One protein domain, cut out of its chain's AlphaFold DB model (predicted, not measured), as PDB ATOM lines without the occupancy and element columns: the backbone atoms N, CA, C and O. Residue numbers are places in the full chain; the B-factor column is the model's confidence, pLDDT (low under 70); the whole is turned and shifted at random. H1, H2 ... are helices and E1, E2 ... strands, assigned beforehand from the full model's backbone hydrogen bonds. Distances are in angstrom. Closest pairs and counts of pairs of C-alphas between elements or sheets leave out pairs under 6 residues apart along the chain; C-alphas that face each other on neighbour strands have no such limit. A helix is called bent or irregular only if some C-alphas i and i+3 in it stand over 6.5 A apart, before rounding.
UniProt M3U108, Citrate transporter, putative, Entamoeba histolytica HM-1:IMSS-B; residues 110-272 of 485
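Overview. This is residues 110 to 272 of the 485 residues of the protein "Citrate transporter, putative" of Entamoeba histolytica HM-1:IMSS-B (UniProt M3U108). One strongly twisted, branched antiparallel sheet runs through two lobes: E1 to E5 with H1 make the first, E6 to E9 with H2 the second, and E1 and E7 join them side by side in the middle. H3 packs beside that junction, following E7, and residues 117 to 138, with no named element, lie in the first lobe. The printed part has 163 residues, with three named helices and nine named strands in the order E1 E2 E3 E4 H1 E5 E6 H2 E7 H3 E8 E9. The class is mixed, helices and strands, with under half of the residues in named elements. The whole is compact, with a radius of gyration of the C-alphas of 15.7 A and spans of 48 by 35 by 26 A.

Along the chain. E1, residues 110 to 116, begins at C-alpha 110 (-30.746, 1.613, -33.598) and is 19.3 A long. E2 is residues 139 to 145, 18.2 A, E3 148 to 151 and E4 163 to 168, 15.5 A. H1, residues 170 to 176, precedes E5, residues 182 to 184. E6 is residues 196 to 202, 18.2 A, H2 213 to 219 and E7 222 to 228, 17.9 A. H3, residues 230 to 236, is irregular: C-alphas 231 and 234 are 8.5 A apart. E8 is residues 248 to 253, 15.7 A, and E9, residues 264 to 269, ends at C-alpha 269 (-18.668, 11.608, -31.067).

Arrangement. E4 lies on one side of E1, with N 112 and O 166 2.9 A apart, within hydrogen-bond range. On the other side, E5 is beside residues 114 to 116, N 115 to O 183 at 2.7 A, and E7 beside 110 to 112, N 111 to O 226 at 2.8 A. E2 pairs with E4, N 141 to O 165 at 2.9 A, and forms a hairpin with E3, N 150 to O 143 at 2.8 A. E1 lies on one side of E7 and E8 on the other side, with N 224 and O 250 2.8 A apart, within hydrogen-bond range. E8 lies on one side of E6, N 198 to O 251 at 2.9 A, and E9 on the other side, N 199 to O 268 at 2.8 A. H1 and H2 are on opposite faces of the sheet; the closest C-alphas of H1 and E1, those of Ser 170 and Tyr 110, are 6.8 A apart, and those of H2 and E7, Leu 216 and Ser 222, 6.7 A. H3 is on the sheet at a height of 6.8 A. Of the O i to N i+4 pairs, H1 has 1 of 3 within range, H2 0 of 3 and H3 1 of 3; of the O i to N i+3 pairs, 3 of 4, 4 of 4 and 2 of 4.

Size, cuts and confidence. The C-alphas farthest apart, those of Asp 155 and Asp 262, are 48.1 A apart. The printed part has no cut; the links E1 to E2, E3 to E4, E5 to E6 and H3 to E8 are long. The mean pLDDT of the printed part is 78.7, and 28 residues are under 70, among them 187 to 194 and 255 to 263.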
ATOM      1  N   TYR A 110     -30.467   0.751 -32.472       86.56
ATOM      2  CA  TYR A 110     -30.746   1.613 -33.598       86.56
ATOM      3  C   TYR A 110     -31.178   0.764 -34.780       86.56
ATOM      4  O   TYR A 110     -30.698  -0.354 -34.984       86.56
ATOM      5  N   TYR A 111     -32.076   1.324 -35.568       87.75
ATOM      6  CA  TYR A 111     -32.371   0.855 -36.899       87.75
ATOM      7  C   TYR A 111     -31.401   1.499 -37.888       87.75
ATOM      8  O   TYR A 111     -31.238   2.718 -37.879       87.75
ATOM      9  N   PHE A 112     -30.785   0.687 -38.743       88.44
ATOM     10  CA  PHE A 112     -29.898   1.129 -39.818       88.44
ATOM     11  C   PHE A 112     -30.366   0.582 -41.157       88.44
ATOM     12  O   PHE A 112     -30.784  -0.577 -41.236       88.44
ATOM     13  N   SER A 113     -30.190   1.369 -42.216       88.56
ATOM     14  CA  SER A 113     -30.394   0.921 -43.588       88.56
ATOM     15  C   SER A 113     -29.136   1.109 -44.440       88.56
ATOM     16  O   SER A 113     -28.535   2.184 -44.513       88.56
ATOM     17  N   PHE A 114     -28.718   0.027 -45.097       89.31
ATOM     18  CA  PHE A 114     -27.543   0.013 -45.966       89.31
ATOM     19  C   PHE A 114     -27.918  -0.471 -47.358       89.31
ATOM     20  O   PHE A 114     -28.552  -1.511 -47.501       89.31
ATOM     21  N   ARG A 115     -27.484   0.243 -48.393       90.25
ATOM     22  CA  ARG A 115     -27.666  -0.152 -49.789       90.25
ATOM     23  C   ARG A 115     -26.497  -1.012 -50.267       90.25
ATOM     24  O   ARG A 115     -25.328  -0.671 -50.070       90.25
ATOM     25  N   VAL A 116     -26.815  -2.105 -50.953       90.19
ATOM     26  CA  VAL A 116     -25.846  -2.949 -51.656       90.19
ATOM     27  C   VAL A 116     -25.651  -2.412 -53.069       90.19
ATOM     28  O   VAL A 116     -26.541  -2.482 -53.903       90.19
ATOM     29  N   THR A 117     -24.475  -1.881 -53.371       87.88
ATOM     30  CA  THR A 117     -24.138  -1.412 -54.724       87.88
ATOM     31  C   THR A 117     -23.784  -2.577 -55.651       87.88
ATOM     32  O   THR A 117     -23.376  -3.652 -55.206       87.88
ATOM     33  N   SER A 118     -23.830  -2.334 -56.961       85.75
ATOM     34  CA  SER A 118     -23.390  -3.289 -57.989       85.75
ATOM     35  C   SER A 118     -21.913  -3.701 -57.883       85.75
ATOM     36  O   SER A 118     -21.536  -4.756 -58.385       85.75
ATOM     37  N   ALA A 119     -21.075  -2.911 -57.202       83.31
ATOM     38  CA  ALA A 119     -19.670  -3.232 -56.939       83.31
ATOM     39  C   ALA A 119     -19.473  -4.228 -55.777       83.31
ATOM     40  O   ALA A 119     -18.348  -4.661 -55.514       83.31
ATOM     41  N   SER A 120     -20.540  -4.574 -55.050       86.62
ATOM     42  CA  SER A 120     -20.470  -5.491 -53.918       86.62
ATOM     43  C   SER A 120     -20.250  -6.929 -54.371       86.62
ATOM     44  O   SER A 120     -21.007  -7.484 -55.166       86.62
ATOM     45  N   ARG A 121     -19.264  -7.596 -53.763       86.31
ATOM     46  CA  ARG A 121     -19.005  -9.034 -53.967       86.31
ATOM     47  C   ARG A 121     -20.135  -9.950 -53.483       86.31
ATOM     48  O   ARG A 121     -20.058 -11.158 -53.678       86.31
ATOM     49  N   PHE A 122     -21.106  -9.403 -52.753       87.75
ATOM     50  CA  PHE A 122     -22.220 -10.162 -52.193       87.75
ATOM     51  C   PHE A 122     -23.405 -10.268 -53.158       87.75
ATOM     52  O   PHE A 122     -24.291 -11.083 -52.922       87.75
ATOM     53  N   VAL A 123     -23.415  -9.499 -54.254       89.81
ATOM     54  CA  VAL A 123     -24.448  -9.604 -55.293       89.81
ATOM     55  C   VAL A 123     -24.414 -11.003 -55.918       89.81
ATOM     56  O   VAL A 123     -23.356 -11.499 -56.302       89.81
ATOM     57  N   GLY A 124     -25.576 -11.649 -56.005       88.75
ATOM     58  CA  GLY A 124     -25.729 -13.011 -56.520       88.75
ATOM     59  C   GLY A 124     -25.431 -14.121 -55.504       88.75
ATOM     60  O   GLY A 124     -25.543 -15.298 -55.846       88.75
ATOM     61  N   VAL A 125     -25.084 -13.783 -54.257       91.06
ATOM     62  CA  VAL A 125     -24.826 -14.757 -53.186       91.06
ATOM     63  C   VAL A 125     -26.057 -14.874 -52.273       91.06
ATOM     64  O   VAL A 125     -26.639 -13.847 -51.915       91.06
ATOM     65  N   PRO A 126     -26.466 -16.090 -51.857       90.56
ATOM     66  CA  PRO A 126     -27.484 -16.270 -50.820       90.56
ATOM     67  C   PRO A 126     -27.064 -15.622 -49.498       90.56
ATOM     68  O   PRO A 126     -25.951 -15.863 -49.019       90.56
ATOM     69  N   ILE A 127     -27.951 -14.836 -48.886       88.25
ATOM     70  CA  ILE A 127     -27.680 -14.054 -47.672       88.25
ATOM     71  C   ILE A 127     -27.174 -14.937 -46.523       88.25
ATOM     72  O   ILE A 127     -26.229 -14.541 -45.840       88.25
ATOM     73  N   GLY A 128     -27.689 -16.167 -46.378       84.75
ATOM     74  CA  GLY A 128     -27.280 -17.124 -45.343       84.75
ATOM     75  C   GLY A 128     -25.824 -17.587 -45.434       84.75
ATOM     76  O   GLY A 128     -25.231 -17.972 -44.431       84.75
ATOM     77  N   LYS A 129     -25.200 -17.485 -46.615       84.94
ATOM     78  CA  LYS A 129     -23.770 -17.787 -46.815       84.94
ATOM     79  C   LYS A 129     -22.868 -16.573 -46.611       84.94
ATOM     80  O   LYS A 129     -21.650 -16.677 -46.761       84.94
ATOM     81  N   THR A 130     -23.443 -15.417 -46.299       83.75
ATOM     82  CA  THR A 130     -22.700 -14.180 -46.079       83.75
ATOM     83  C   THR A 130     -22.639 -13.836 -44.598       83.75
ATOM     84  O   THR A 130     -23.509 -14.183 -43.808       83.75
ATOM     85  N   VAL A 131     -21.628 -13.059 -44.226       82.06
ATOM     86  CA  VAL A 131     -21.520 -12.439 -42.895       82.06
ATOM     87  C   VAL A 131     -22.582 -11.356 -42.649       82.06
ATOM     88  O   VAL A 131     -22.725 -10.894 -41.521       82.06
ATOM     89  N   LEU A 132     -23.347 -10.970 -43.678       83.75
ATOM     90  CA  LEU A 132     -24.364  -9.921 -43.600       83.75
ATOM     91  C   LEU A 132     -25.671 -10.396 -42.956       83.75
ATOM     92  O   LEU A 132     -26.396  -9.559 -42.428       83.75
ATOM     93  N   ILE A 133     -25.978 -11.701 -42.952       84.19
ATOM     94  CA  ILE A 133     -27.204 -12.207 -42.308       84.19
ATOM     95  C   ILE A 133     -27.188 -11.989 -40.792       84.19
ATOM     96  O   ILE A 133     -28.210 -11.679 -40.181       84.19
ATOM     97  N   LYS A 134     -26.012 -12.141 -40.177       77.81
ATOM     98  CA  LYS A 134     -25.836 -12.079 -38.729       77.81
ATOM     99  C   LYS A 134     -24.512 -11.391 -38.385       77.81
ATOM    100  O   LYS A 134     -23.550 -12.070 -38.014       77.81
ATOM    101  N   PRO A 135     -24.435 -10.058 -38.542       73.62
ATOM    102  CA  PRO A 135     -23.244  -9.317 -38.165       73.62
ATOM    103  C   PRO A 135     -22.990  -9.434 -36.648       73.62
ATOM    104  O   PRO A 135     -23.928  -9.635 -35.873       73.62
ATOM    105  N   PRO A 136     -21.734  -9.294 -36.187       66.25
ATOM    106  CA  PRO A 136     -21.357  -9.480 -34.782       66.25
ATOM    107  C   PRO A 136     -22.167  -8.644 -33.787       66.25
ATOM    108  O   PRO A 136     -22.414  -9.089 -32.664       66.25
ATOM    109  N   CYS A 137     -22.542  -7.427 -34.182       68.25
ATOM    110  CA  CYS A 137     -23.271  -6.487 -33.344       68.25
ATOM    111  C   CYS A 137     -24.672  -6.159 -33.875       68.25
ATOM    112  O   CYS A 137     -25.168  -5.086 -33.570       68.25
ATOM    113  N   GLY A 138     -25.337  -7.041 -34.630       76.75
ATOM    114  CA  GLY A 138     -26.685  -6.732 -35.107       76.75
ATOM    115  C   GLY A 138     -27.491  -7.895 -35.655       76.75
ATOM    116  O   GLY A 138     -26.996  -9.003 -35.846       76.75
ATOM    117  N   ILE A 139     -28.760  -7.606 -35.920       81.88
ATOM    118  CA  ILE A 139     -29.729  -8.549 -36.474       81.88
ATOM    119  C   ILE A 139     -30.270  -7.951 -37.769       81.88
ATOM    120  O   ILE A 139     -30.840  -6.859 -37.747       81.88
ATOM    121  N   LEU A 140     -30.092  -8.655 -38.892       86.69
ATOM    122  CA  LEU A 140     -30.772  -8.311 -40.139       86.69
ATOM    123  C   LEU A 140     -32.257  -8.654 -39.978       86.69
ATOM    124  O   LEU A 140     -32.597  -9.811 -39.739       86.69
ATOM    125  N   ARG A 141     -33.134  -7.654 -40.072       86.38
ATOM    126  CA  ARG A 141     -34.584  -7.840 -39.892       86.38
ATOM    127  C   ARG A 141     -35.290  -8.103 -41.213       86.38
ATOM    128  O   ARG A 141     -36.147  -8.976 -41.290       86.38
ATOM    129  N   THR A 142     -34.937  -7.341 -42.243       88.25
ATOM    130  CA  THR A 142     -35.591  -7.395 -43.553       88.25
ATOM    131  C   THR A 142     -34.648  -6.904 -44.645       88.25
ATOM    132  O   THR A 142     -33.657  -6.220 -44.368       88.25
ATOM    133  N   ILE A 143     -34.956  -7.275 -45.885       89.56
ATOM    134  CA  ILE A 143     -34.345  -6.710 -47.083       89.56
ATOM    135  C   ILE A 143     -35.441  -5.973 -47.844       89.56
ATOM    136  O   ILE A 143     -36.448  -6.571 -48.216       89.56
ATOM    137  N   ARG A 144     -35.256  -4.676 -48.078       88.94
ATOM    138  CA  ARG A 144     -36.187  -3.868 -48.862       88.94
ATOM    139  C   ARG A 144     -35.725  -3.778 -50.316       88.94
ATOM    140  O   ARG A 144     -34.584  -3.407 -50.587       88.94
ATOM    141  N   ARG A 145     -36.641  -4.077 -51.241       88.56
ATOM    142  CA  ARG A 145     -36.480  -3.956 -52.698       88.56
ATOM    143  C   ARG A 145     -37.497  -2.969 -53.244       88.56
ATOM    144  O   ARG A 145     -38.663  -3.295 -53.444       88.56
ATOM    145  N   GLY A 146     -37.068  -1.729 -53.456       81.81
ATOM    146  CA  GLY A 146     -37.996  -0.652 -53.798       81.81
ATOM    147  C   GLY A 146     -39.053  -0.475 -52.701       81.81
ATOM    148  O   GLY A 146     -38.723  -0.065 -51.593       81.81
ATOM    149  N   ALA A 147     -40.314  -0.794 -53.006       76.69
ATOM    150  CA  ALA A 147     -41.439  -0.658 -52.076       76.69
ATOM    151  C   ALA A 147     -41.778  -1.939 -51.288       76.69
ATOM    152  O   ALA A 147     -42.628  -1.887 -50.398       76.69
ATOM    153  N   THR A 148     -41.165  -3.085 -51.603       80.56
ATOM    154  CA  THR A 148     -41.472  -4.361 -50.940       80.56
ATOM    155  C   THR A 148     -40.437  -4.710 -49.878       80.56
ATOM    156  O   THR A 148     -39.241  -4.469 -50.046       80.56
ATOM    157  N   TYR A 149     -40.912  -5.298 -48.781       83.50
ATOM    158  CA  TYR A 149     -40.082  -5.846 -47.714       83.50
ATOM    159  C   TYR A 149     -40.082  -7.366 -47.819       83.50
ATOM    160  O   TYR A 149     -41.123  -8.005 -47.677       83.50
ATOM    161  N   GLU A 150     -38.911  -7.934 -48.068       85.12
ATOM    162  CA  GLU A 150     -38.696  -9.374 -48.106       85.12
ATOM    163  C   GLU A 150     -38.319  -9.873 -46.706       85.12
ATOM    164  O   GLU A 150     -37.526  -9.249 -45.981       85.12
ATOM    165  N   GLN A 151     -38.878 -11.021 -46.316       84.31
ATOM    166  CA  GLN A 151     -38.423 -11.729 -45.123       84.31
ATOM    167  C   GLN A 151     -37.064 -12.377 -45.385       84.31
ATOM    168  O   GLN A 151     -36.811 -12.944 -46.447       84.31
ATOM    169  N   VAL A 152     -36.185 -12.311 -44.388       84.06
ATOM    170  CA  VAL A 152     -34.836 -12.870 -44.485       84.06
ATOM    171  C   VAL A 152     -34.914 -14.392 -44.369       84.06
ATOM    172  O   VAL A 152     -35.071 -14.932 -43.276       84.06
ATOM    173  N   THR A 153     -34.778 -15.085 -45.494       86.25
ATOM    174  CA  THR A 153     -34.550 -16.536 -45.553       86.25
ATOM    175  C   THR A 153     -33.109 -16.806 -45.975       86.25
ATOM    176  O   THR A 153     -32.518 -16.016 -46.708       86.25
ATOM    177  N   GLU A 154     -32.502 -17.903 -45.511       85.25
ATOM    178  CA  GLU A 154     -31.077 -18.181 -45.781       85.25
ATOM    179  C   GLU A 154     -30.755 -18.296 -47.282       85.25
ATOM    180  O   GLU A 154     -29.664 -17.909 -47.712       85.25
ATOM    181  N   ASP A 155     -31.723 -18.757 -48.076       87.50
ATOM    182  CA  ASP A 155     -31.605 -18.944 -49.523       87.50
ATOM    183  C   ASP A 155     -31.862 -17.665 -50.337       87.50
ATOM    184  O   ASP A 155     -31.653 -17.655 -51.553       87.50
ATOM    185  N   LEU A 156     -32.297 -16.573 -49.695       89.75
ATOM    186  CA  LEU A 156     -32.585 -15.314 -50.373       89.75
ATOM    187  C   LEU A 156     -31.306 -14.742 -50.995       89.75
ATOM    188  O   LEU A 156     -30.353 -14.387 -50.300       89.75
ATOM    189  N   VAL A 157     -31.283 -14.642 -52.322       91.44
ATOM    190  CA  VAL A 157     -30.129 -14.132 -53.074       91.44
ATOM    191  C   VAL A 157     -30.112 -12.610 -53.037       91.44
ATOM    192  O   VAL A 157     -31.110 -11.982 -53.392       91.44
ATOM    193  N   ILE A 158     -28.974 -12.032 -52.651       91.06
ATOM    194  CA  ILE A 158     -28.761 -10.579 -52.615       91.06
ATOM    195  C   ILE A 158     -28.663 -10.034 -54.042       91.06
ATOM    196  O   ILE A 158     -27.928 -10.572 -54.874       91.06
ATOM    197  N   GLN A 159     -29.365  -8.941 -54.319       91.50
ATOM    198  CA  GLN A 159     -29.341  -8.228 -55.594       91.50
ATOM    199  C   GLN A 159     -28.677  -6.854 -55.440       91.50
ATOM    200  O   GLN A 159     -28.487  -6.349 -54.333       91.50
ATOM    201  N   ALA A 160     -28.269  -6.264 -56.564       90.31
ATOM    202  CA  ALA A 160     -27.838  -4.870 -56.566       90.31
ATOM    203  C   ALA A 160     -29.030  -3.965 -56.216       90.31
ATOM    204  O   ALA A 160     -30.161  -4.258 -56.592       90.31
ATOM    205  N   ASP A 161     -28.751  -2.888 -55.487       89.62
ATOM    206  CA  ASP A 161     -29.703  -1.926 -54.926       89.62
ATOM    207  C   ASP A 161     -30.638  -2.471 -53.830       89.62
ATOM    208  O   ASP A 161     -31.514  -1.745 -53.356       89.62
ATOM    209  N   ASP A 162     -30.397  -3.694 -53.342       91.88
ATOM    210  CA  ASP A 162     -31.038  -4.202 -52.125       91.88
ATOM    211  C   ASP A 162     -30.693  -3.304 -50.927       91.88
ATOM    212  O   ASP A 162     -29.534  -2.926 -50.722       91.88
ATOM    213  N   ILE A 163     -31.699  -2.995 -50.107       90.75
ATOM    214  CA  ILE A 163     -31.533  -2.235 -48.868       90.75
ATOM    215  C   ILE A 163     -31.630  -3.201 -47.690       90.75
ATOM    216  O   ILE A 163     -32.676  -3.788 -47.426       90.75
ATOM    217  N   LEU A 164     -30.523  -3.374 -46.983       90.69
ATOM    218  CA  LEU A 164     -30.399  -4.237 -45.819       90.69
ATOM    219  C   LEU A 164     -30.749  -3.449 -44.558       90.69
ATOM    220  O   LEU A 164     -30.085  -2.462 -44.233       90.69
ATOM    221  N   CYS A 165     -31.776  -3.903 -43.843       89.50
ATOM    222  CA  CYS A 165     -32.332  -3.215 -42.685       89.50
ATOM    223  C   CYS A 165     -31.958  -3.950 -41.393       89.50
ATOM    224  O   CYS A 165     -32.392  -5.085 -41.163       89.50
ATOM    225  N   TYR A 166     -31.172  -3.303 -40.537       88.62
ATOM    226  CA  TYR A 166     -30.626  -3.900 -39.320       88.62
ATOM    227  C   TYR A 166     -31.156  -3.246 -38.056       88.62
ATOM    228  O   TYR A 166     -31.370  -2.041 -38.016       88.62
ATOM    229  N   THR A 167     -31.246  -4.045 -36.997       85.62
ATOM    230  CA  THR A 167     -31.425  -3.586 -35.618       85.62
ATOM    231  C   THR A 167     -30.152  -3.895 -34.834       85.62
ATOM    232  O   THR A 167     -29.742  -5.058 -34.766       85.62
ATOM    233  N   ALA A 168     -29.490  -2.867 -34.301       84.00
ATOM    234  CA  ALA A 168     -28.162  -2.998 -33.709       84.00
ATOM    235  C   ALA A 168     -27.730  -1.777 -32.880       84.00
ATOM    236  O   ALA A 168     -28.175  -0.666 -33.148       84.00
ATOM    237  N   PRO A 169     -26.781  -1.919 -31.939       83.50
ATOM    238  CA  PRO A 169     -26.020  -0.784 -31.419       83.50
ATOM    239  C   PRO A 169     -25.209  -0.070 -32.515       83.50
ATOM    240  O   PRO A 169     -24.915  -0.645 -33.566       83.50
ATOM    241  N   SER A 170     -24.746   1.154 -32.231       80.00
ATOM    242  CA  SER A 170     -23.981   2.009 -33.165       80.00
ATOM    243  C   SER A 170     -22.752   1.346 -33.801       80.00
ATOM    244  O   SER A 170     -22.357   1.676 -34.919       80.00
ATOM    245  N   LYS A 171     -22.186   0.345 -33.125       76.00
ATOM    246  CA  LYS A 171     -21.007  -0.413 -33.555       76.00
ATOM    247  C   LYS A 171     -21.196  -1.215 -34.851       76.00
ATOM    248  O   LYS A 171     -20.198  -1.577 -35.466       76.00
ATOM    249  N   ILE A 172     -22.429  -1.471 -35.301       80.69
ATOM    250  CA  ILE A 172     -22.676  -2.166 -36.581       80.69
ATOM    251  C   ILE A 172     -22.098  -1.419 -37.790       80.69
ATOM    252  O   ILE A 172     -21.760  -2.047 -38.793       80.69
ATOM    253  N   LEU A 173     -21.930  -0.098 -37.694       79.25
ATOM    254  CA  LEU A 173     -21.311   0.701 -38.751       79.25
ATOM    255  C   LEU A 173     -19.884   0.207 -39.058       79.25
ATOM    256  O   LEU A 173     -19.525   0.083 -40.227       79.25
ATOM    257  N   ASP A 174     -19.120  -0.193 -38.034       74.62
ATOM    258  CA  ASP A 174     -17.788  -0.811 -38.179       74.62
ATOM    259  C   ASP A 174     -17.833  -2.254 -38.710       74.62
ATOM    260  O   ASP A 174     -16.789  -2.844 -38.994       74.62
ATOM    261  N   ASP A 175     -18.996  -2.900 -38.725       73.62
ATOM    262  CA  ASP A 175     -19.148  -4.274 -39.208       73.62
ATOM    263  C   ASP A 175     -19.518  -4.261 -40.689       73.62
ATOM    264  O   ASP A 175     -18.853  -4.893 -41.508       73.62
ATOM    265  N   VAL A 176     -20.554  -3.500 -41.038       79.88
ATOM    266  CA  VAL A 176     -21.195  -3.560 -42.353       79.88
ATOM    267  C   VAL A 176     -20.484  -2.677 -43.376       79.88
ATOM    268  O   VAL A 176     -20.226  -3.133 -44.490       79.88
ATOM    269  N   LEU A 177     -20.077  -1.457 -43.004       79.25
ATOM    270  CA  LEU A 177     -19.464  -0.520 -43.958       79.25
ATOM    271  C   LEU A 177     -18.030  -0.907 -44.350       79.25
ATOM    272  O   LEU A 177     -17.511  -0.396 -45.335       79.25
ATOM    273  N   THR A 178     -17.387  -1.840 -43.632       75.19
ATOM    274  CA  THR A 178     -16.037  -2.349 -43.978       75.19
ATOM    275  C   THR A 178     -15.986  -3.117 -45.286       75.19
ATOM    276  O   THR A 178     -14.909  -3.293 -45.859       75.19
ATOM    277  N   TYR A 179     -17.133  -3.598 -45.759       79.00
ATOM    278  CA  TYR A 179     -17.199  -4.357 -46.987       79.00
ATOM    279  C   TYR A 179     -17.408  -3.440 -48.185       79.00
ATOM    280  O   TYR A 179     -18.398  -2.717 -48.278       79.00
ATOM    281  N   ASN A 180     -16.493  -3.544 -49.150       77.62
ATOM    282  CA  ASN A 180     -16.611  -2.831 -50.414       77.62
ATOM    283  C   ASN A 180     -17.962  -3.101 -51.079       77.62
ATOM    284  O   ASN A 180     -18.372  -4.251 -51.257       77.62
ATOM    285  N   GLY A 181     -18.605  -2.010 -51.484       78.00
ATOM    286  CA  GLY A 181     -19.881  -2.023 -52.173       78.00
ATOM    287  C   GLY A 181     -21.105  -1.996 -51.260       78.00
ATOM    288  O   GLY A 181     -22.208  -2.056 -51.788       78.00
ATOM    289  N   ILE A 182     -20.943  -1.875 -49.939       84.69
ATOM    290  CA  ILE A 182     -22.042  -1.550 -49.024       84.69
ATOM    291  C   ILE A 182     -21.914  -0.088 -48.607       84.69
ATOM    292  O   ILE A 182     -20.872   0.331 -48.109       84.69
ATOM    293  N   VAL A 183     -22.970   0.685 -48.826       83.56
ATOM    294  CA  VAL A 183     -23.021   2.116 -48.509       83.56
ATOM    295  C   VAL A 183     -24.256   2.407 -47.662       83.56
ATOM    296  O   VAL A 183     -25.211   1.628 -47.703       83.56
ATOM    297  N   PRO A 184     -24.284   3.492 -46.875       83.12
ATOM    298  CA  PRO A 184     -25.530   3.947 -46.272       83.12
ATOM    299  C   PRO A 184     -26.592   4.188 -47.348       83.12
ATOM    300  O   PRO A 184     -26.265   4.506 -48.492       83.12
ATOM    301  N   GLU A 185     -27.864   4.023 -47.002       79.56
ATOM    302  CA  GLU A 185     -28.947   4.242 -47.963       79.56
ATOM    303  C   GLU A 185     -29.010   5.690 -48.478       79.56
ATOM    304  O   GLU A 185     -29.366   5.924 -49.639       79.56
ATOM    305  N   ASP A 186     -28.647   6.651 -47.630       72.69
ATOM    306  CA  ASP A 186     -28.720   8.071 -47.946       72.69
ATOM    307  C   ASP A 186     -27.849   8.418 -49.181       72.69
ATOM    308  O   ASP A 186     -26.618   8.308 -49.134       72.69
ATOM    309  N   PRO A 187     -28.470   8.855 -50.296       57.53
ATOM    310  CA  PRO A 187     -27.777   9.147 -51.549       57.53
ATOM    311  C   PRO A 187     -26.879  10.389 -51.484       57.53
ATOM    312  O   PRO A 187     -26.047  10.578 -52.373       57.53
ATOM    313  N   THR A 188     -27.021  11.242 -50.465       60.34
ATOM    314  CA  THR A 188     -26.158  12.422 -50.287       60.34
ATOM    315  C   THR A 188     -24.746  12.043 -49.825       60.34
ATOM    316  O   THR A 188     -23.787  12.795 -50.045       60.34
ATOM    317  N   ILE A 189     -24.578  10.834 -49.277       63.03
ATOM    318  CA  ILE A 189     -23.300  10.302 -48.801       63.03
ATOM    319  C   ILE A 189     -22.521   9.700 -49.975       63.03
ATOM    320  O   ILE A 189     -22.447   8.491 -50.173       63.03
ATOM    321  N   THR A 190     -21.916  10.571 -50.776       55.72
ATOM    322  CA  THR A 190     -21.052  10.169 -51.901       55.72
ATOM    323  C   THR A 190     -19.600   9.939 -51.484       55.72
ATOM    324  O   THR A 190     -18.884   9.185 -52.140       55.72
ATOM    325  N   ASP A 191     -19.169  10.551 -50.377       62.72
ATOM    326  CA  ASP A 191     -17.812  10.430 -49.856       62.72
ATOM    327  C   ASP A 191     -17.821  10.260 -48.330       62.72
ATOM    328  O   ASP A 191     -18.119  11.185 -47.573       62.72
ATOM    329  N   LEU A 192     -17.493   9.046 -47.884       66.94
ATOM    330  CA  LEU A 192     -17.293   8.706 -46.471       66.94
ATOM    331  C   LEU A 192     -15.922   9.185 -45.961       66.94
ATOM    332  O   LEU A 192     -15.628   9.067 -44.773       66.94
ATOM    333  N   SER A 193     -15.055   9.706 -46.836       60.44
ATOM    334  CA  SER A 193     -13.751  10.199 -46.424       60.44
ATOM    335  C   SER A 193     -13.890  11.507 -45.637       60.44
ATOM    336  O   SER A 193     -14.593  12.438 -46.024       60.44
ATOM    337  N   ASN A 194     -13.210  11.571 -44.488       63.97
ATOM    338  CA  ASN A 194     -13.163  12.752 -43.619       63.97
ATOM    339  C   ASN A 194     -14.512  13.167 -42.985       63.97
ATOM    340  O   ASN A 194     -14.670  14.314 -42.569       63.97
ATOM    341  N   THR A 195     -15.473  12.246 -42.891       72.81
ATOM    342  CA  THR A 195     -16.717  12.430 -42.132       72.81
ATOM    343  C   THR A 195     -16.611  11.797 -40.744       72.81
ATOM    344  O   THR A 195     -15.804  10.898 -40.498       72.81
ATOM    345  N   LYS A 196     -17.406  12.306 -39.806       74.75
ATOM    346  CA  LYS A 196     -17.502  11.826 -38.428       74.75
ATOM    347  C   LYS A 196     -18.930  11.419 -38.108       74.75
ATOM    348  O   LYS A 196     -19.877  12.012 -38.622       74.75
ATOM    349  N   VAL A 197     -19.053  10.435 -37.223       79.88
ATOM    350  CA  VAL A 197     -20.334   9.903 -36.762       79.88
ATOM    351  C   VAL A 197     -20.626  10.418 -35.356       79.88
ATOM    352  O   VAL A 197     -19.813  10.238 -34.447       79.88
ATOM    353  N   TYR A 198     -21.797  11.018 -35.172       79.81
ATOM    354  CA  TYR A 198     -22.257  11.538 -33.889       79.81
ATOM    355  C   TYR A 198     -23.586  10.906 -33.486       79.81
ATOM    356  O   TYR A 198     -24.477  10.733 -34.311       79.81
ATOM    357  N   GLU A 199     -23.731  10.600 -32.204       80.69
ATOM    358  CA  GLU A 199     -25.013  10.270 -31.586       80.69
ATOM    359  C   GLU A 199     -25.638  11.563 -31.073       80.69
ATOM    360  O   GLU A 199     -25.017  12.268 -30.266       80.69
ATOM    361  N   VAL A 200     -26.846  11.882 -31.544       80.38
ATOM    362  CA  VAL A 200     -27.551  13.101 -31.151       80.38
ATOM    363  C   VAL A 200     -28.978  12.868 -30.682       80.38
ATOM    364  O   VAL A 200     -29.674  11.980 -31.165       80.38
ATOM    365  N   ALA A 201     -29.444  13.727 -29.782       81.00
ATOM    366  CA  ALA A 201     -30.854  13.833 -29.414       81.00
ATOM    367  C   ALA A 201     -31.379  15.234 -29.753       81.00
ATOM    368  O   ALA A 201     -30.683  16.229 -29.521       81.00
ATOM    369  N   LEU A 202     -32.599  15.310 -30.288       78.88
ATOM    370  CA  LEU A 202     -33.265  16.577 -30.593       78.88
ATOM    371  C   LEU A 202     -33.760  17.260 -29.315       78.88
ATOM    372  O   LEU A 202     -34.161  16.603 -28.353       78.88
ATOM    373  N   ASN A 203     -33.749  18.590 -29.310       77.19
ATOM    374  CA  ASN A 203     -34.343  19.378 -28.238       77.19
ATOM    375  C   ASN A 203     -35.885  19.278 -28.303       77.19
ATOM    376  O   ASN A 203     -36.439  19.551 -29.367       77.19
ATOM    377  N   PRO A 204     -36.600  18.936 -27.207       75.44
ATOM    378  CA  PRO A 204     -38.060  18.781 -27.202       75.44
ATOM    379  C   PRO A 204     -38.879  19.992 -27.668       75.44
ATOM    380  O   PRO A 204     -40.060  19.841 -27.968       75.44
ATOM    381  N   SER A 205     -38.290  21.188 -27.692       76.56
ATOM    382  CA  SER A 205     -38.944  22.417 -28.162       76.56
ATOM    383  C   SER A 205     -38.548  22.824 -29.588       76.56
ATOM    384  O   SER A 205     -38.921  23.910 -30.027       76.56
ATOM    385  N   ASP A 206     -37.782  21.997 -30.305       81.81
ATOM    386  CA  ASP A 206     -37.286  22.338 -31.639       81.81
ATOM    387  C   ASP A 206     -38.368  22.183 -32.734       81.81
ATOM    388  O   ASP A 206     -39.104  21.190 -32.740       81.81
ATOM    389  N   PRO A 207     -38.465  23.122 -33.698       81.06
ATOM    390  CA  PRO A 207     -39.438  23.066 -34.794       81.06
ATOM    391  C   PRO A 207     -39.228  21.917 -35.796       81.06
ATOM    392  O   PRO A 207     -40.092  21.699 -36.645       81.06
ATOM    393  N   LEU A 208     -38.100  21.199 -35.744       81.38
ATOM    394  CA  LEU A 208     -37.848  20.011 -36.565       81.38
ATOM    395  C   LEU A 208     -38.690  18.805 -36.128       81.38
ATOM    396  O   LEU A 208     -38.883  17.885 -36.920       81.38
ATOM    397  N   ILE A 209     -39.207  18.788 -34.895       82.12
ATOM    398  CA  ILE A 209     -40.047  17.688 -34.404       82.12
ATOM    399  C   ILE A 209     -41.320  17.586 -35.255       82.12
ATOM    400  O   ILE A 209     -42.007  18.575 -35.502       82.12
ATOM    401  N   GLY A 210     -41.647  16.370 -35.697       80.12
ATOM    402  CA  GLY A 210     -42.787  16.094 -36.572       80.12
ATOM    403  C   GLY A 210     -42.503  16.295 -38.064       80.12
ATOM    404  O   GLY A 210     -43.354  15.951 -38.885       80.12
ATOM    405  N   GLN A 211     -41.327  16.809 -38.442       85.12
ATOM    406  CA  GLN A 211     -40.894  16.866 -39.841       85.12
ATOM    407  C   GLN A 211     -40.269  15.540 -40.286       85.12
ATOM    408  O   GLN A 211     -39.961  14.674 -39.467       85.12
ATOM    409  N   LYS A 212     -40.072  15.380 -41.599       83.94
ATOM    410  CA  LYS A 212     -39.392  14.201 -42.140       83.94
ATOM    411  C   LYS A 212     -37.903  14.215 -41.813       83.94
ATOM    412  O   LYS A 212     -37.289  15.280 -41.831       83.94
ATOM    413  N   VAL A 213     -37.312  13.039 -41.611       80.44
ATOM    414  CA  VAL A 213     -35.862  12.859 -41.413       80.44
ATOM    415  C   VAL A 213     -35.052  13.520 -42.536       80.44
ATOM    416  O   VAL A 213     -34.024  14.137 -42.260       80.44
ATOM    417  N   ASP A 214     -35.580  13.509 -43.762       77.94
ATOM    418  CA  ASP A 214     -34.971  14.133 -44.943       77.94
ATOM    419  C   ASP A 214     -34.651  15.628 -44.773       77.94
ATOM    420  O   ASP A 214     -33.744  16.152 -45.415       77.94
ATOM    421  N   THR A 215     -35.357  16.333 -43.883       79.44
ATOM    422  CA  THR A 215     -35.103  17.758 -43.603       79.44
ATOM    423  C   THR A 215     -33.736  18.005 -42.967       79.44
ATOM    424  O   THR A 215     -33.174  19.092 -43.099       79.44
ATOM    425  N   LEU A 216     -33.142  16.993 -42.323       76.69
ATOM    426  CA  LEU A 216     -31.773  17.079 -41.815       76.69
ATOM    427  C   LEU A 216     -30.737  17.100 -42.949       76.69
ATOM    428  O   LEU A 216     -29.684  17.723 -42.784       76.69
ATOM    429  N   PHE A 217     -31.051  16.528 -44.119       73.31
ATOM    430  CA  PHE A 217     -30.150  16.533 -45.276       73.31
ATOM    431  C   PHE A 217     -29.883  17.955 -45.782       73.31
ATOM    432  O   PHE A 217     -28.766  18.269 -46.195       73.31
ATOM    433  N   GLU A 218     -30.861  18.857 -45.657       72.06
ATOM    434  CA  GLU A 218     -30.716  20.276 -46.009       72.06
ATOM    435  C   GLU A 218     -29.673  21.002 -45.140       72.06
ATOM    436  O   GLU A 218     -29.123  22.027 -45.545       72.06
ATOM    437  N   ARG A 219     -29.346  20.456 -43.960       72.38
ATOM    438  CA  ARG A 219     -28.304  20.975 -43.062       72.38
ATOM    439  C   ARG A 219     -26.919  20.366 -43.315       72.38
ATOM    440  O   ARG A 219     -26.024  20.569 -42.499       72.38
ATOM    441  N   ASN A 220     -26.715  19.652 -44.429       72.44
ATOM    442  CA  ASN A 220     -25.510  18.852 -44.713       72.44
ATOM    443  C   ASN A 220     -25.245  17.762 -43.661       72.44
ATOM    444  O   ASN A 220     -24.093  17.423 -43.374       72.44
ATOM    445  N   VAL A 221     -26.313  17.231 -43.069       76.81
ATOM    446  CA  VAL A 221     -26.258  16.185 -42.054       76.81
ATOM    447  C   VAL A 221     -27.016  14.978 -42.578       76.81
ATOM    448  O   VAL A 221     -28.208  15.071 -42.850       76.81
ATOM    449  N   SER A 222     -26.344  13.839 -42.670       80.69
ATOM    450  CA  SER A 222     -26.966  12.587 -43.097       80.69
ATOM    451  C   SER A 222     -27.353  11.731 -41.901       80.69
ATOM    452  O   SER A 222     -26.644  11.706 -40.895       80.69
ATOM    453  N   VAL A 223     -28.456  10.995 -42.007       83.69
ATOM    454  CA  VAL A 223     -28.949  10.125 -40.933       83.69
ATOM    455  C   VAL A 223     -28.596   8.684 -41.261       83.69
ATOM    456  O   VAL A 223     -29.017   8.144 -42.278       83.69
ATOM    457  N   LEU A 224     -27.790   8.065 -40.403       83.81
ATOM    458  CA  LEU A 224     -27.362   6.674 -40.549       83.81
ATOM    459  C   LEU A 224     -28.281   5.716 -39.801       83.81
ATOM    460  O   LEU A 224     -28.491   4.594 -40.256       83.81
ATOM    461  N   GLY A 225     -28.805   6.138 -38.652       86.50
ATOM    462  CA  GLY A 225     -29.698   5.297 -37.875       86.50
ATOM    463  C   GLY A 225     -30.560   6.060 -36.887       86.50
ATOM    464  O   GLY A 225     -30.235   7.176 -36.476       86.50
ATOM    465  N   VAL A 226     -31.665   5.431 -36.504       87.44
ATOM    466  CA  VAL A 226     -32.676   5.980 -35.592       87.44
ATOM    467  C   VAL A 226     -32.845   5.013 -34.433       87.44
ATOM    468  O   VAL A 226     -32.939   3.809 -34.652       87.44
ATOM    469  N   SER A 227     -32.834   5.509 -33.197       85.69
ATOM    470  CA  SER A 227     -33.011   4.658 -32.023       85.69
ATOM    471  C   SER A 227     -34.397   4.041 -32.041       85.69
ATOM    472  O   SER A 227     -35.371   4.770 -32.239       85.69
ATOM    473  N   ILE A 228     -34.464   2.750 -31.756       82.06
ATOM    474  CA  ILE A 228     -35.715   2.013 -31.658       82.06
ATOM    475  C   ILE A 228     -35.776   1.216 -30.360       82.06
ATOM    476  O   ILE A 228     -34.747   0.766 -29.844       82.06
ATOM    477  N   ASP A 229     -36.987   1.037 -29.851       74.88
ATOM    478  CA  ASP A 229     -37.276   0.082 -28.788       74.88
ATOM    479  C   ASP A 229     -37.448  -1.319 -29.399       74.88
ATOM    480  O   ASP A 229     -38.251  -1.525 -30.315       74.88
ATOM    481  N   GLU A 230     -36.677  -2.301 -28.920       68.75
ATOM    482  CA  GLU A 230     -36.712  -3.665 -29.466       68.75
ATOM    483  C   GLU A 230     -38.100  -4.298 -29.357       68.75
ATOM    484  O   GLU A 230     -38.509  -5.027 -30.265       68.75
ATOM    485  N   ASP A 231     -38.833  -3.979 -28.289       69.62
ATOM    486  CA  ASP A 231     -40.158  -4.541 -28.026       69.62
ATOM    487  C   ASP A 231     -41.249  -3.927 -28.925       69.62
ATOM    488  O   ASP A 231     -42.336  -4.494 -29.044       69.62
ATOM    489  N   LYS A 232     -40.975  -2.791 -29.587       73.88
ATOM    490  CA  LYS A 232     -41.950  -2.025 -30.393       73.88
ATOM    491  C   LYS A 232     -41.500  -1.731 -31.824       73.88
ATOM    492  O   LYS A 232     -42.090  -0.890 -32.503       73.88
ATOM    493  N   TRP A 233     -40.489  -2.443 -32.316       72.94
ATOM    494  CA  TRP A 233     -39.857  -2.135 -33.602       72.94
ATOM    495  C   TRP A 233     -40.839  -2.102 -34.796       72.94
ATOM    496  O   TRP A 233     -40.685  -1.261 -35.677       72.94
ATOM    497  N   GLU A 234     -41.871  -2.955 -34.837       71.69
ATOM    498  CA  GLU A 234     -42.863  -2.964 -35.934       71.69
ATOM    499  C   GLU A 234     -43.725  -1.694 -35.983       71.69
ATOM    500  O   GLU A 234     -44.137  -1.255 -37.062       71.69
ATOM    501  N   GLU A 235     -44.022  -1.109 -34.821       71.06
ATOM    502  CA  GLU A 235     -44.790   0.132 -34.712       71.06
ATOM    503  C   GLU A 235     -43.905   1.336 -35.042       71.06
ATOM    504  O   GLU A 235     -44.306   2.195 -35.828       71.06
ATOM    505  N   GLU A 236     -42.679   1.358 -34.515       73.81
ATOM    506  CA  GLU A 236     -41.729   2.457 -34.713       73.81
ATOM    507  C   GLU A 236     -41.186   2.530 -36.143       73.81
ATOM    508  O   GLU A 236     -40.918   3.622 -36.640       73.81
ATOM    509  N   LEU A 237     -41.108   1.407 -36.867       70.69
ATOM    510  CA  LEU A 237     -40.750   1.420 -38.289       70.69
ATOM    511  C   LEU A 237     -41.723   2.220 -39.156       70.69
ATOM    512  O   LEU A 237     -41.322   2.750 -40.188       70.69
ATOM    513  N   LYS A 238     -42.996   2.323 -38.763       71.75
ATOM    514  CA  LYS A 238     -43.995   3.091 -39.525       71.75
ATOM    515  C   LYS A 238     -43.818   4.597 -39.358       71.75
ATOM    516  O   LYS A 238     -44.294   5.360 -40.194       71.75
ATOM    517  N   THR A 239     -43.170   5.020 -38.276       71.81
ATOM    518  CA  THR A 239     -42.959   6.426 -37.918       71.81
ATOM    519  C   THR A 239     -41.490   6.833 -37.977       71.81
ATOM    520  O   THR A 239     -41.169   7.971 -37.644       71.81
ATOM    521  N   ILE A 240     -40.603   5.943 -38.433       77.12
ATOM    522  CA  ILE A 240     -39.152   6.148 -38.428       77.12
ATOM    523  C   ILE A 240     -38.697   7.318 -39.303       77.12
ATOM    524  O   ILE A 240     -37.688   7.954 -39.010       77.12
ATOM    525  N   ASP A 241     -39.485   7.637 -40.330       74.50
ATOM    526  CA  ASP A 241     -39.243   8.752 -41.243       74.50
ATOM    527  C   ASP A 241     -39.607  10.112 -40.624       74.50
ATOM    528  O   ASP A 241     -39.420  11.136 -41.279       74.50
ATOM    529  N   ILE A 242     -40.129  10.154 -39.391       81.69
ATOM    530  CA  ILE A 242     -40.553  11.372 -38.688       81.69
ATOM    531  C   ILE A 242     -39.616  11.656 -37.507       81.69
ATOM    532  O   ILE A 242     -39.307  10.787 -36.692       81.69
ATOM    533  N   LEU A 243     -39.184  12.911 -37.382       80.81
ATOM    534  CA  LEU A 243     -38.329  13.367 -36.292       80.81
ATOM    535  C   LEU A 243     -39.102  13.456 -34.967       80.81
ATOM    536  O   LEU A 243     -40.155  14.089 -34.889       80.81
ATOM    537  N   SER A 244     -38.551  12.867 -33.906       79.38
ATOM    538  CA  SER A 244     -39.123  12.844 -32.559       79.38
ATOM    539  C   SER A 244     -38.087  13.239 -31.509       79.38
ATOM    540  O   SER A 244     -36.921  12.858 -31.588       79.38
ATOM    541  N   ALA A 245     -38.534  13.947 -30.472       71.75
ATOM    542  CA  ALA A 245     -37.713  14.286 -29.309       71.75
ATOM    543  C   ALA A 245     -37.378  13.075 -28.421       71.75
ATOM    544  O   ALA A 245     -36.433  13.122 -27.637       71.75
ATOM    545  N   THR A 246     -38.160  11.996 -28.511       71.31
ATOM    546  CA  THR A 246     -37.929  10.767 -27.735       71.31
ATOM    547  C   THR A 246     -36.856   9.881 -28.357       71.31
ATOM    548  O   THR A 246     -36.292   9.027 -27.673       71.31
ATOM    549  N   SER A 247     -36.564  10.090 -29.641       80.38
ATOM    550  CA  SER A 247     -35.622   9.288 -30.407       80.38
ATOM    551  C   SER A 247     -34.230   9.919 -30.408       80.38
ATOM    552  O   SER A 247     -34.041  11.131 -30.333       80.38
ATOM    553  N   THR A 248     -33.222   9.059 -30.465       81.31
ATOM    554  CA  THR A 248     -31.814   9.410 -30.646       81.31
ATOM    555  C   THR A 248     -31.413   9.043 -32.069       81.31
ATOM    556  O   THR A 248     -31.797   7.990 -32.568       81.31
ATOM    557  N   TYR A 249     -30.641   9.893 -32.723       83.81
ATOM    558  CA  TYR A 249     -30.253   9.749 -34.119       83.81
ATOM    559  C   TYR A 249     -28.745   9.581 -34.219       83.81
ATOM    560  O   TYR A 249     -27.987  10.224 -33.493       83.81
ATOM    561  N   ILE A 250     -28.305   8.732 -35.137       82.50
ATOM    562  CA  ILE A 250     -26.899   8.621 -35.504       82.50
ATOM    563  C   ILE A 250     -26.708   9.393 -36.792       82.50
ATOM    564  O   ILE A 250     -27.265   9.038 -37.831       82.50
ATOM    565  N   LEU A 251     -25.921  10.454 -36.701       83.00
ATOM    566  CA  LEU A 251     -25.702  11.403 -37.773       83.00
ATOM    567  C   LEU A 251     -24.289  11.293 -38.322       83.00
ATOM    568  O   LEU A 251     -23.328  11.101 -37.577       83.00
ATOM    569  N   LEU A 252     -24.170  11.486 -39.628       78.50
ATOM    570  CA  LEU A 252     -22.915  11.653 -40.333       78.50
ATOM    571  C   LEU A 252     -22.767  13.112 -40.767       78.50
ATOM    572  O   LEU A 252     -23.649  13.668 -41.416       78.50
ATOM    573  N   THR A 253     -21.629  13.721 -40.444       77.75
ATOM    574  CA  THR A 253     -21.308  15.098 -40.851       77.75
ATOM    575  C   THR A 253     -19.811  15.261 -41.124       77.75
ATOM    576  O   THR A 253     -18.976  14.520 -40.597       77.75
ATOM    577  N   LYS A 254     -19.448  16.248 -41.950       72.88
ATOM    578  CA  LYS A 254     -18.052  16.647 -42.206       72.88
ATOM    579  C   LYS A 254     -17.453  17.466 -41.056       72.88
ATOM    580  O   LYS A 254     -16.231  17.576 -40.958       72.88
ATOM    581  N   GLY A 255     -18.278  18.011 -40.160       66.88
ATOM    582  CA  GLY A 255     -17.823  18.847 -39.057       66.88
ATOM    583  C   GLY A 255     -18.770  18.866 -37.860       66.88
ATOM    584  O   GLY A 255     -19.940  18.514 -37.922       66.88
ATOM    585  N   GLU A 256     -18.239  19.282 -36.712       67.19
ATOM    586  CA  GLU A 256     -19.052  19.515 -35.511       67.19
ATOM    587  C   GLU A 256     -19.899  20.793 -35.650       67.19
ATOM    588  O   GLU A 256     -20.886  20.969 -34.947       67.19
ATOM    589  N   LYS A 257     -19.520  21.708 -36.556       68.94
ATOM    590  CA  LYS A 257     -20.175  23.012 -36.724       68.94
ATOM    591  C   LYS A 257     -21.614  22.878 -37.210       68.94
ATOM    592  O   LYS A 257     -22.450  23.656 -36.770       68.94
ATOM    593  N   GLU A 258     -21.894  21.897 -38.059       68.00
ATOM    594  CA  GLU A 258     -23.237  21.589 -38.555       68.00
ATOM    595  C   GLU A 258     -24.178  21.103 -37.435       68.00
ATOM    596  O   GLU A 258     -25.396  21.210 -37.554       68.00
ATOM    597  N   LEU A 259     -23.614  20.622 -36.322       69.50
ATOM    598  CA  LEU A 259     -24.346  20.153 -35.141       69.50
ATOM    599  C   LEU A 259     -24.426  21.211 -34.028       69.50
ATOM    600  O   LEU A 259     -25.008  20.952 -32.976       69.50
ATOM    601  N   ARG A 260     -23.842  22.400 -34.226       61.84
ATOM    602  CA  ARG A 260     -23.865  23.489 -33.239       61.84
ATOM    603  C   ARG A 260     -25.102  24.367 -33.443       61.84
ATOM    604  O   ARG A 260     -25.215  25.058 -34.449       61.84
ATOM    605  N   GLY A 261     -26.001  24.365 -32.460       65.50
ATOM    606  CA  GLY A 261     -27.212  25.192 -32.406       65.50
ATOM    607  C   GLY A 261     -28.174  24.713 -31.313       65.50
ATOM    608  O   GLY A 261     -27.914  23.694 -30.678       65.50
ATOM    609  N   ASP A 262     -29.297  25.410 -31.121       61.38
ATOM    610  CA  ASP A 262     -30.299  25.076 -30.085       61.38
ATOM    611  C   ASP A 262     -31.102  23.792 -30.384       61.38
ATOM    612  O   ASP A 262     -31.850  23.307 -29.529       61.38
ATOM    613  N   SER A 263     -30.935  23.226 -31.586       65.00
ATOM    614  CA  SER A 263     -31.689  22.063 -32.063       65.00
ATOM    615  C   SER A 263     -31.264  20.724 -31.461       65.00
ATOM    616  O   SER A 263     -32.089  19.813 -31.383       65.00
ATOM    617  N   PHE A 264     -30.007  20.579 -31.031       73.88
ATOM    618  CA  PHE A 264     -29.465  19.307 -30.542       73.88
ATOM    619  C   PHE A 264     -29.067  19.420 -29.067       73.88
ATOM    620  O   PHE A 264     -28.233  20.240 -28.697       73.88
ATOM    621  N   HIS A 265     -29.663  18.582 -28.217       61.75
ATOM    622  CA  HIS A 265     -29.490  18.640 -26.762       61.75
ATOM    623  C   HIS A 265     -28.316  17.776 -26.263       61.75
ATOM    624  O   HIS A 265     -27.727  18.047 -25.219       61.75
ATOM    625  N   ILE A 266     -27.961  16.717 -26.997       58.94
ATOM    626  CA  ILE A 266     -26.826  15.832 -26.698       58.94
ATOM    627  C   ILE A 266     -26.110  15.571 -28.016       58.94
ATOM    628  O   ILE A 266     -26.774  15.213 -28.979       58.94
ATOM    629  N   VAL A 267     -24.787  15.746 -28.059       68.56
ATOM    630  CA  VAL A 267     -23.943  15.405 -29.212       68.56
ATOM    631  C   VAL A 267     -22.729  14.644 -28.693       68.56
ATOM    632  O   VAL A 267     -21.901  15.207 -27.978       68.56
ATOM    633  N   THR A 268     -22.629  13.358 -29.027       67.75
ATOM    634  CA  THR A 268     -21.502  12.497 -28.630       67.75
ATOM    635  C   THR A 268     -20.794  11.974 -29.874       67.75
ATOM    636  O   THR A 268     -21.429  11.342 -30.713       67.75
ATOM    637  N   ASP A 269     -19.489  12.225 -30.011       70.62
ATOM    638  CA  ASP A 269     -18.668  11.608 -31.067       70.62
ATOM    639  C   ASP A 269     -18.525  10.110 -30.754       70.62
ATOM    640  O   ASP A 269     -18.002   9.740 -29.699       70.62
ATOM    641  N   ILE A 270     -19.016   9.247 -31.650       66.44
ATOM    642  CA  ILE A 270     -19.003   7.788 -31.447       66.44
ATOM    643  C   ILE A 270     -17.607   7.210 -31.760       66.44
ATOM    644  O   ILE A 270     -17.312   6.060 -31.438       66.44
ATOM    645  N   GLY A 271     -16.708   7.995 -32.367       61.84
ATOM    646  CA  GLY A 271     -15.335   7.579 -32.665       61.84
ATOM    647  C   GLY A 271     -15.230   6.471 -33.719       61.84
ATOM    648  O   GLY A 271     -14.190   5.818 -33.818       61.84
ATOM    649  N   ILE A 272     -16.292   6.256 -34.498       65.31
ATOM    650  CA  ILE A 272     -16.357   5.275 -35.586       65.31
ATOM    651  C   ILE A 272     -15.527   5.800 -36.760       65.31
ATOM    652  O   ILE A 272     -15.789   6.883 -37.287       65.31
TER     653      ILE A 272